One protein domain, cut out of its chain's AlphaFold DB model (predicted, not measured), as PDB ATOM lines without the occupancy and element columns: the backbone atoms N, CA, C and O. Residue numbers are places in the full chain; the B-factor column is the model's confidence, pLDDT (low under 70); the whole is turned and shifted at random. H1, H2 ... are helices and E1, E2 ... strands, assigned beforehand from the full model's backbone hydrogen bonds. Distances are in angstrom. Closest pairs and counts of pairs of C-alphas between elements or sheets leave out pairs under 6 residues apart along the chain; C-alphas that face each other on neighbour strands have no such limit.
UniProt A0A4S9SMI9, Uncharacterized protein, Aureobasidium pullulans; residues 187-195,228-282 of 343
ATOM      1  N   CYS A 187      49.504  20.170 174.640       80.69
ATOM      2  CA  CYS A 187      50.500  19.891 173.615       80.69
ATOM      3  C   CYS A 187      50.722  21.143 172.770       80.69
ATOM      4  O   CYS A 187      49.758  21.752 172.305       80.69
ATOM      5  N   LEU A 188      51.987  21.504 172.567       84.38
ATOM      6  CA  LEU A 188      52.406  22.606 171.713       84.38
ATOM      7  C   LEU A 188      53.419  22.093 170.693       84.38
ATOM      8  O   LEU A 188      54.518  21.684 171.065       84.38
ATOM      9  N   LEU A 189      53.057  22.136 169.410       84.25
ATOM     10  CA  LEU A 189      53.965  21.847 168.303       84.25
ATOM     11  C   LEU A 189      54.387  23.157 167.636       84.25
ATOM     12  O   LEU A 189      53.592  23.803 166.958       84.25
ATOM     13  N   GLU A 190      55.650  23.520 167.804       82.81
ATOM     14  CA  GLU A 190      56.260  24.671 167.145       82.81
ATOM     15  C   GLU A 190      57.047  24.200 165.921       82.81
ATOM     16  O   GLU A 190      57.970  23.391 166.037       82.81
ATOM     17  N   ILE A 191      56.685  24.708 164.742       79.88
ATOM     18  CA  ILE A 191      57.329  24.375 163.468       79.88
ATOM     19  C   ILE A 191      57.955  25.645 162.898       79.88
ATOM     20  O   ILE A 191      57.256  26.617 162.622       79.88
ATOM     21  N   GLY A 192      59.266  25.619 162.678       72.06
ATOM     22  CA  GLY A 192      60.024  26.750 162.151       72.06
ATOM     23  C   GLY A 192      60.916  27.425 163.194       72.06
ATOM     24  O   GLY A 192      61.033  26.983 164.333       72.06
ATOM     25  N   GLY A 193      61.598  28.488 162.764       63.16
ATOM     26  CA  GLY A 193      62.643  29.163 163.538       63.16
ATOM     27  C   GLY A 193      64.050  28.610 163.276       63.16
ATOM     28  O   GLY A 193      64.235  27.453 162.885       63.16
ATOM     29  N   GLN A 194      65.059  29.466 163.458       55.38
ATOM     30  CA  GLN A 194      66.444  29.008 163.600       55.38
ATOM     31  C   GLN A 194      66.619  28.465 165.018       55.38
ATOM     32  O   GLN A 194      66.079  29.054 165.955       55.38
ATOM     33  N   ALA A 195      67.356  27.365 165.183       54.88
ATOM     34  CA  ALA A 195      67.815  26.983 166.512       54.88
ATOM     35  C   ALA A 195      68.565  28.167 167.149       54.88
ATOM     36  O   ALA A 195      69.309  28.872 166.456       54.88
ATOM     37  N   ASN A 228      52.319  19.139 183.015       63.19
ATOM     38  CA  ASN A 228      51.734  18.288 181.983       63.19
ATOM     39  C   ASN A 228      51.779  18.885 180.556       63.19
ATOM     40  O   ASN A 228      51.177  18.295 179.660       63.19
ATOM     41  N   LEU A 229      52.424  20.039 180.318       72.38
ATOM     42  CA  LEU A 229      52.566  20.588 178.961       72.38
ATOM     43  C   LEU A 229      53.652  19.830 178.190       72.38
ATOM     44  O   LEU A 229      54.827  19.859 178.557       72.38
ATOM     45  N   GLU A 230      53.278  19.219 177.070       77.50
ATOM     46  CA  GLU A 230      54.240  18.641 176.142       77.50
ATOM     47  C   GLU A 230      54.587  19.625 175.014       77.50
ATOM     48  O   GLU A 230      53.795  19.855 174.100       77.50
ATOM     49  N   LYS A 231      55.791  20.211 175.067       79.50
ATOM     50  CA  LYS A 231      56.312  21.120 174.032       79.50
ATOM     51  C   LYS A 231      57.235  20.364 173.072       79.50
ATOM     52  O   LYS A 231      58.246  19.799 173.484       79.50
ATOM     53  N   ILE A 232      56.898  20.376 171.785       79.69
ATOM     54  CA  ILE A 232      57.670  19.769 170.696       79.69
ATOM     55  C   ILE A 232      58.091  20.887 169.743       79.69
ATOM     56  O   ILE A 232      57.244  21.572 169.175       79.69
ATOM     57  N   ARG A 233      59.401  21.070 169.557       78.81
ATOM     58  CA  ARG A 233      59.960  22.133 168.714       78.81
ATOM     59  C   ARG A 233      60.730  21.541 167.540       78.81
ATOM     60  O   ARG A 233      61.660  20.764 167.739       78.81
ATOM     61  N   VAL A 234      60.356  21.939 166.330       79.56
ATOM     62  CA  VAL A 234      60.983  21.520 165.074       79.56
ATOM     63  C   VAL A 234      61.612  22.739 164.398       79.56
ATOM     64  O   VAL A 234      60.921  23.537 163.766       79.56
ATOM     65  N   THR A 235      62.932  22.877 164.525       78.19
ATOM     66  CA  THR A 235      63.725  24.005 164.002       78.19
ATOM     67  C   THR A 235      64.581  23.612 162.792       78.19
ATOM     68  O   THR A 235      64.592  22.460 162.356       78.19
ATOM     69  N   ASP A 236      65.304  24.584 162.222       72.12
ATOM     70  CA  ASP A 236      66.303  24.399 161.152       72.12
ATOM     71  C   ASP A 236      65.754  23.805 159.842       72.12
ATOM     72  O   ASP A 236      66.484  23.248 159.017       72.12
ATOM     73  N   LEU A 237      64.458  24.001 159.596       79.12
ATOM     74  CA  LEU A 237      63.766  23.515 158.400       79.12
ATOM     75  C   LEU A 237      64.305  24.101 157.089       79.12
ATOM     76  O   LEU A 237      64.075  23.526 156.030       79.12
ATOM     77  N   ASN A 238      65.080  25.187 157.140       80.31
ATOM     78  CA  ASN A 238      65.758  25.745 155.967       80.31
ATOM     79  C   ASN A 238      66.762  24.759 155.350       80.31
ATOM     80  O   ASN A 238      66.898  24.705 154.129       80.31
ATOM     81  N   VAL A 239      67.442  23.953 156.174       80.38
ATOM     82  CA  VAL A 239      68.388  22.932 155.690       80.38
ATOM     83  C   VAL A 239      67.628  21.807 154.989       80.38
ATOM     84  O   VAL A 239      67.997  21.391 153.891       80.38
ATOM     85  N   LEU A 240      66.507  21.374 155.572       81.25
ATOM     86  CA  LEU A 240      65.613  20.402 154.948       81.25
ATOM     87  C   LEU A 240      65.049  20.927 153.617       81.25
ATOM     88  O   LEU A 240      65.115  20.230 152.604       81.25
ATOM     89  N   ALA A 241      64.561  22.170 153.594       80.50
ATOM     90  CA  ALA A 241      64.048  22.823 152.391       80.50
ATOM     91  C   ALA A 241      65.113  22.906 151.286       80.50
ATOM     92  O   ALA A 241      64.818  22.649 150.118       80.50
ATOM     93  N   HIS A 242      66.369  23.185 151.641       82.06
ATOM     94  CA  HIS A 242      67.494  23.188 150.701       82.06
ATOM     95  C   HIS A 242      67.752  21.809 150.077       82.06
ATOM     96  O   HIS A 242      67.950  21.703 148.866       82.06
ATOM     97  N   HIS A 243      67.714  20.730 150.865       80.06
ATOM     98  CA  HIS A 243      67.877  19.374 150.326       80.06
ATOM     99  C   HIS A 243      66.721  18.968 149.403       80.06
ATOM    100  O   HIS A 243      66.963  18.380 148.346       80.06
ATOM    101  N   ILE A 244      65.483  19.326 149.764       82.44
ATOM    102  CA  ILE A 244      64.284  19.052 148.956       82.44
ATOM    103  C   ILE A 244      64.330  19.822 147.632       82.44
ATOM    104  O   ILE A 244      64.164  19.223 146.572       82.44
ATOM    105  N   THR A 245      64.605  21.127 147.671       83.31
ATOM    106  CA  THR A 245      64.660  21.983 146.468       83.31
ATOM    107  C   THR A 245      65.771  21.578 145.503       83.31
ATOM    108  O   THR A 245      65.619  21.733 144.294       83.31
ATOM    109  N   ARG A 246      66.863  20.991 146.005       84.94
ATOM    110  CA  ARG A 246      67.935  20.409 145.180       84.94
ATOM    111  C   ARG A 246      67.675  18.966 144.733       84.94
ATOM    112  O   ARG A 246      68.551  18.364 144.119       84.94
ATOM    113  N   GLY A 247      66.509  18.396 145.043       80.75
ATOM    114  CA  GLY A 247      66.119  17.041 144.640       80.75
ATOM    115  C   GLY A 247      66.881  15.918 145.354       80.75
ATOM    116  O   GLY A 247      66.847  14.769 144.917       80.75
ATOM    117  N   SER A 248      67.572  16.216 146.457       88.56
ATOM    118  CA  SER A 248      68.405  15.250 147.173       88.56
ATOM    119  C   SER A 248      67.616  14.550 148.277       88.56
ATOM    120  O   SER A 248      67.710  14.882 149.461       88.56
ATOM    121  N   ARG A 249      66.831  13.543 147.883       85.81
ATOM    122  CA  ARG A 249      66.003  12.755 148.811       85.81
ATOM    123  C   ARG A 249      66.823  12.103 149.930       85.81
ATOM    124  O   ARG A 249      66.424  12.169 151.084       85.81
ATOM    125  N   VAL A 250      67.988  11.539 149.601       86.12
ATOM    126  CA  VAL A 250      68.866  10.862 150.575       86.12
ATOM    127  C   VAL A 250      69.361  11.831 151.651       86.12
ATOM    128  O   VAL A 250      69.373  11.495 152.829       86.12
ATOM    129  N   GLN A 251      69.738  13.058 151.275       84.38
ATOM    130  CA  GLN A 251      70.188  14.050 152.254       84.38
ATOM    131  C   GLN A 251      69.036  14.565 153.121       84.38
ATOM    132  O   GLN A 251      69.232  14.762 154.316       84.38
ATOM    133  N   ALA A 252      67.838  14.729 152.552       81.44
ATOM    134  CA  ALA A 252      66.645  15.081 153.318       81.44
ATOM    135  C   ALA A 252      66.280  13.985 154.337       81.44
ATOM    136  O   ALA A 252      66.052  14.283 155.506       81.44
ATOM    137  N   GLU A 253      66.293  12.714 153.925       84.19
ATOM    138  CA  GLU A 253      66.040  11.573 154.817       84.19
ATOM    139  C   GLU A 253      67.098  11.476 155.925       84.19
ATOM    140  O   GLU A 253      66.743  11.346 157.098       84.19
ATOM    141  N   ASN A 254      68.381  11.633 155.585       84.75
ATOM    142  CA  ASN A 254      69.471  11.656 156.561       84.75
ATOM    143  C   ASN A 254      69.339  12.816 157.552       84.75
ATOM    144  O   ASN A 254      69.568  12.621 158.743       84.75
ATOM    145  N   PHE A 255      68.941  14.004 157.090       81.81
ATOM    146  CA  PHE A 255      68.679  15.147 157.963       81.81
ATOM    147  C   PHE A 255      67.544  14.842 158.951       81.81
ATOM    148  O   PHE A 255      67.706  15.036 160.157       81.81
ATOM    149  N   CYS A 256      66.422  14.296 158.464       81.62
ATOM    150  CA  CYS A 256      65.290  13.912 159.307       81.62
ATOM    151  C   CYS A 256      65.661  12.844 160.346       81.62
ATOM    152  O   CYS A 256      65.214  12.928 161.491       81.62
ATOM    153  N   LEU A 257      66.480  11.857 159.962       82.88
ATOM    154  CA  LEU A 257      66.978  10.815 160.864       82.88
ATOM    155  C   LEU A 257      67.940  11.381 161.911       82.88
ATOM    156  O   LEU A 257      67.746  11.140 163.100       82.88
ATOM    157  N   ALA A 258      68.932  12.169 161.489       82.00
ATOM    158  CA  ALA A 258      69.932  12.759 162.378       82.00
ATOM    159  C   ALA A 258      69.302  13.676 163.435       82.00
ATOM    160  O   ALA A 258      69.738  13.697 164.582       82.00
ATOM    161  N   ARG A 259      68.242  14.403 163.066       79.00
ATOM    162  CA  ARG A 259      67.482  15.272 163.977       79.00
ATOM    163  C   ARG A 259      66.379  14.544 164.753       79.00
ATOM    164  O   ARG A 259      65.709  15.168 165.568       79.00
ATOM    165  N   GLY A 260      66.166  13.248 164.513       80.75
ATOM    166  CA  GLY A 260      65.105  12.476 165.164       80.75
ATOM    167  C   GLY A 260      63.691  12.998 164.878       80.75
ATOM    168  O   GLY A 260      62.782  12.757 165.673       80.75
ATOM    169  N   LEU A 261      63.490  13.697 163.752       78.94
ATOM    170  CA  LEU A 261      62.220  14.359 163.427       78.94
ATOM    171  C   LEU A 261      61.062  13.364 163.360       78.94
ATOM    172  O   LEU A 261      59.971  13.653 163.840       78.94
ATOM    173  N   TYR A 262      61.309  12.167 162.821       77.06
ATOM    174  CA  TYR A 262      60.294  11.115 162.748       77.06
ATOM    175  C   TYR A 262      59.749  10.737 164.126       77.06
ATOM    176  O   TYR A 262      58.538  10.667 164.294       77.06
ATOM    177  N   ALA A 263      60.621  10.555 165.120       76.81
ATOM    178  CA  ALA A 263      60.202  10.176 166.467       76.81
ATOM    179  C   ALA A 263      59.407  11.299 167.156       76.81
ATOM    180  O   ALA A 263      58.410  11.028 167.827       76.81
ATOM    181  N   GLN A 264      59.815  12.557 166.961       76.94
ATOM    182  CA  GLN A 264      59.108  13.725 167.498       76.94
ATOM    183  C   GLN A 264      57.715  13.885 166.868       76.94
ATOM    184  O   GLN A 264      56.726  14.050 167.582       76.94
ATOM    185  N   LEU A 265      57.623  13.777 165.538       79.19
ATOM    186  CA  LEU A 265      56.359  13.872 164.808       79.19
ATOM    187  C   LEU A 265      55.429  12.693 165.115       79.19
ATOM    188  O   LEU A 265      54.231  12.896 165.290       79.19
ATOM    189  N   GLU A 266      55.963  11.476 165.238       79.12
ATOM    190  CA  GLU A 266      55.183  10.302 165.639       79.12
ATOM    191  C   GLU A 266      54.616  10.470 167.054       79.12
ATOM    192  O   GLU A 266      53.441  10.179 167.286       79.12
ATOM    193  N   LYS A 267      55.415  10.985 167.998       77.81
ATOM    194  CA  LYS A 267      54.950  11.282 169.357       77.81
ATOM    195  C   LYS A 267      53.810  12.303 169.343       77.81
ATOM    196  O   LYS A 267      52.764  12.033 169.927       77.81
ATOM    197  N   CYS A 268      53.968  13.409 168.610       78.31
ATOM    198  CA  CYS A 268      52.918  14.414 168.444       78.31
ATOM    199  C   CYS A 268      51.636  13.814 167.843       78.31
ATOM    200  O   CYS A 268      50.541  14.009 168.369       78.31
ATOM    201  N   ALA A 269      51.768  13.023 166.774       77.75
ATOM    202  CA  ALA A 269      50.638  12.374 166.121       77.75
ATOM    203  C   ALA A 269      49.892  11.426 167.071       77.75
ATOM    204  O   ALA A 269      48.661  11.436 167.095       77.75
ATOM    205  N   ARG A 270      50.614  10.644 167.889       74.75
ATOM    206  CA  ARG A 270      49.999   9.781 168.910       74.75
ATOM    207  C   ARG A 270      49.196  10.588 169.923       74.75
ATOM    208  O   ARG A 270      48.035  10.257 170.129       74.75
ATOM    209  N   LEU A 271      49.749  11.678 170.458       75.69
ATOM    210  CA  LEU A 271      49.039  12.548 171.406       75.69
ATOM    211  C   LEU A 271      47.766  13.144 170.801       75.69
ATOM    212  O   LEU A 271      46.718  13.152 171.441       75.69
ATOM    213  N   LEU A 272      47.825  13.609 169.548       75.25
ATOM    214  CA  LEU A 272      46.652  14.143 168.852       75.25
ATOM    215  C   LEU A 272      45.576  13.070 168.640       75.25
ATOM    216  O   LEU A 272      44.387  13.346 168.817       75.25
ATOM    217  N   VAL A 273      45.977  11.844 168.287       73.06
ATOM    218  CA  VAL A 273      45.064  10.704 168.119       73.06
ATOM    219  C   VAL A 273      44.456  10.283 169.453       73.06
ATOM    220  O   VAL A 273      43.248  10.080 169.517       73.06
ATOM    221  N   GLU A 274      45.254  10.171 170.512       75.12
ATOM    222  CA  GLU A 274      44.791   9.844 171.864       75.12
ATOM    223  C   GLU A 274      43.816  10.900 172.377       75.12
ATOM    224  O   GLU A 274      42.715  10.553 172.791       75.12
ATOM    225  N   ALA A 275      44.141  12.186 172.236       72.38
ATOM    226  CA  ALA A 275      43.242  13.276 172.599       72.38
ATOM    227  C   ALA A 275      41.954  13.267 171.764       72.38
ATOM    228  O   ALA A 275      40.887  13.629 172.257       72.38
ATOM    229  N   ARG A 276      42.018  12.889 170.480       68.75
ATOM    230  CA  ARG A 276      40.822  12.747 169.637       68.75
ATOM    231  C   ARG A 276      39.964  11.560 170.077       68.75
ATOM    232  O   ARG A 276      38.750  11.702 170.127       68.75
ATOM    233  N   ARG A 277      40.578  10.418 170.395       63.94
ATOM    234  CA  ARG A 277      39.881   9.218 170.885       63.94
ATOM    235  C   ARG A 277      39.250   9.462 172.245       63.94
ATOM    236  O   ARG A 277      38.056   9.272 172.369       63.94
ATOM    237  N   ALA A 278      40.003  10.008 173.198       66.00
ATOM    238  CA  ALA A 278      39.487  10.372 174.512       66.00
ATOM    239  C   ALA A 278      38.285  11.321 174.408       66.00
ATOM    240  O   ALA A 278      37.304  11.129 175.114       66.00
ATOM    241  N   ARG A 279      38.321  12.300 173.489       61.38
ATOM    242  CA  ARG A 279      37.176  13.180 173.200       61.38
ATOM    243  C   ARG A 279      35.991  12.433 172.586       61.38
ATOM    244  O   ARG A 279      34.859  12.679 172.988       61.38
ATOM    245  N   ALA A 280      36.235  11.531 171.640       57.44
ATOM    246  CA  ALA A 280      35.189  10.709 171.032       57.44
ATOM    247  C   ALA A 280      34.565   9.701 172.016       57.44
ATOM    248  O   ALA A 280      33.390   9.383 171.892       57.44
ATOM    249  N   ASP A 281      35.335   9.246 173.004       55.34
ATOM    250  CA  ASP A 281      34.887   8.345 174.069       55.34
ATOM    251  C   ASP A 281      34.121   9.092 175.183       55.34
ATOM    252  O   ASP A 281      33.622   8.464 176.119       55.34
ATOM    253  N   THR A 282      33.999  10.426 175.101       55.16
ATOM    254  CA  THR A 282      33.130  11.199 176.000       55.16
ATOM    255  C   THR A 282      31.679  11.204 175.523       55.16
ATOM    256  O   THR A 282      31.390  11.149 174.328       55.16
TER     257      THR A 282
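AT A GLANCE: This is residues 187 to 195 and 228 to 282 of the 343 residues of an uncharacterized protein of Aureobasidium pullulans (UniProt A0A4S9SMI9). A two-stranded parallel ribbon, E1 beside E2, has the long helix H3 over one of its faces, and the short helical hairpin of H1 and H2 closes one end, joining ribbon to helix. At the opposite end residues 276 to 282, of which 276 to 280 belong to H3, stick out as a free tail. The printed part has 64 residues with three named helices and two named strands, in the order E1, E2, H1, H2, H3, and its class is mixed, helices and strands. The whole is loose, with a radius of gyration of the C-alphas of 14.6 A, and its outline is a rod spanning 47 by 21 by 17 A.

HOW THE PARTS SIT: The sheet is E1, residues 187 to 191, next to E2, residues 230 to 234. The two are parallel, with 9 degrees between their directions; the C-alphas of residues 189 and 232 face each other at 4.9 A. N 188 and O 230, 2.9 A apart, and N 234 and O 190, 2.8 A apart, are within hydrogen-bond range. H3, residues 261 to 280, comes closest to E2 at the C-alphas of Ile 232 and Gln 264, 7.0 A apart, and to E1 at those of Leu 189 and Cys 268, 7.5 A apart. H1, residues 237 to 245, and H2, residues 249 to 258, touch and form a helical hairpin, at a shallow tilt of 21 degrees, opposite ways. Their closest C-alphas are those of His 243 and Ala 252, 5.4 A apart. H2 and H3 are close but not clearly touching, about perpendicular at 74 degrees, with the C-alphas of Cys 256 and Tyr 262 closest at 6.7 A. H1 and H3 are apart; E1 and H1 are only just apart, at 8.2 A. In H1, H2 and H3 every O i to N i+4 pair is within hydrogen-bond range.

IN THESE COORDINATES: E1 begins at C-alpha 187, (50.500, 19.891, 173.615), and is 13.0 A long; E2 is 13.3 A long. H1 begins at C-alpha 237, (63.766, 23.515, 158.400), and measures 12.1 A, and H2 measures 14.1 A. H3, the longest helix, measures 28.3 A and ends at C-alpha 280, (35.189, 10.709, 171.032).

THE WHOLE: The C-alphas of Arg 246 and Thr 282 are the two farthest apart, 47.4 A. Residues 196 to 227 are not printed, and C-alphas 195 and 228 are 23.9 A apart across this cut, which lies in the link from E1 to E2. The links E2 to H1, H1 to H2 and H2 to H3 are tight. The mean pLDDT of the printed part is 76.5; residues 193 to 195, 228 and 276 to 282 are under 70.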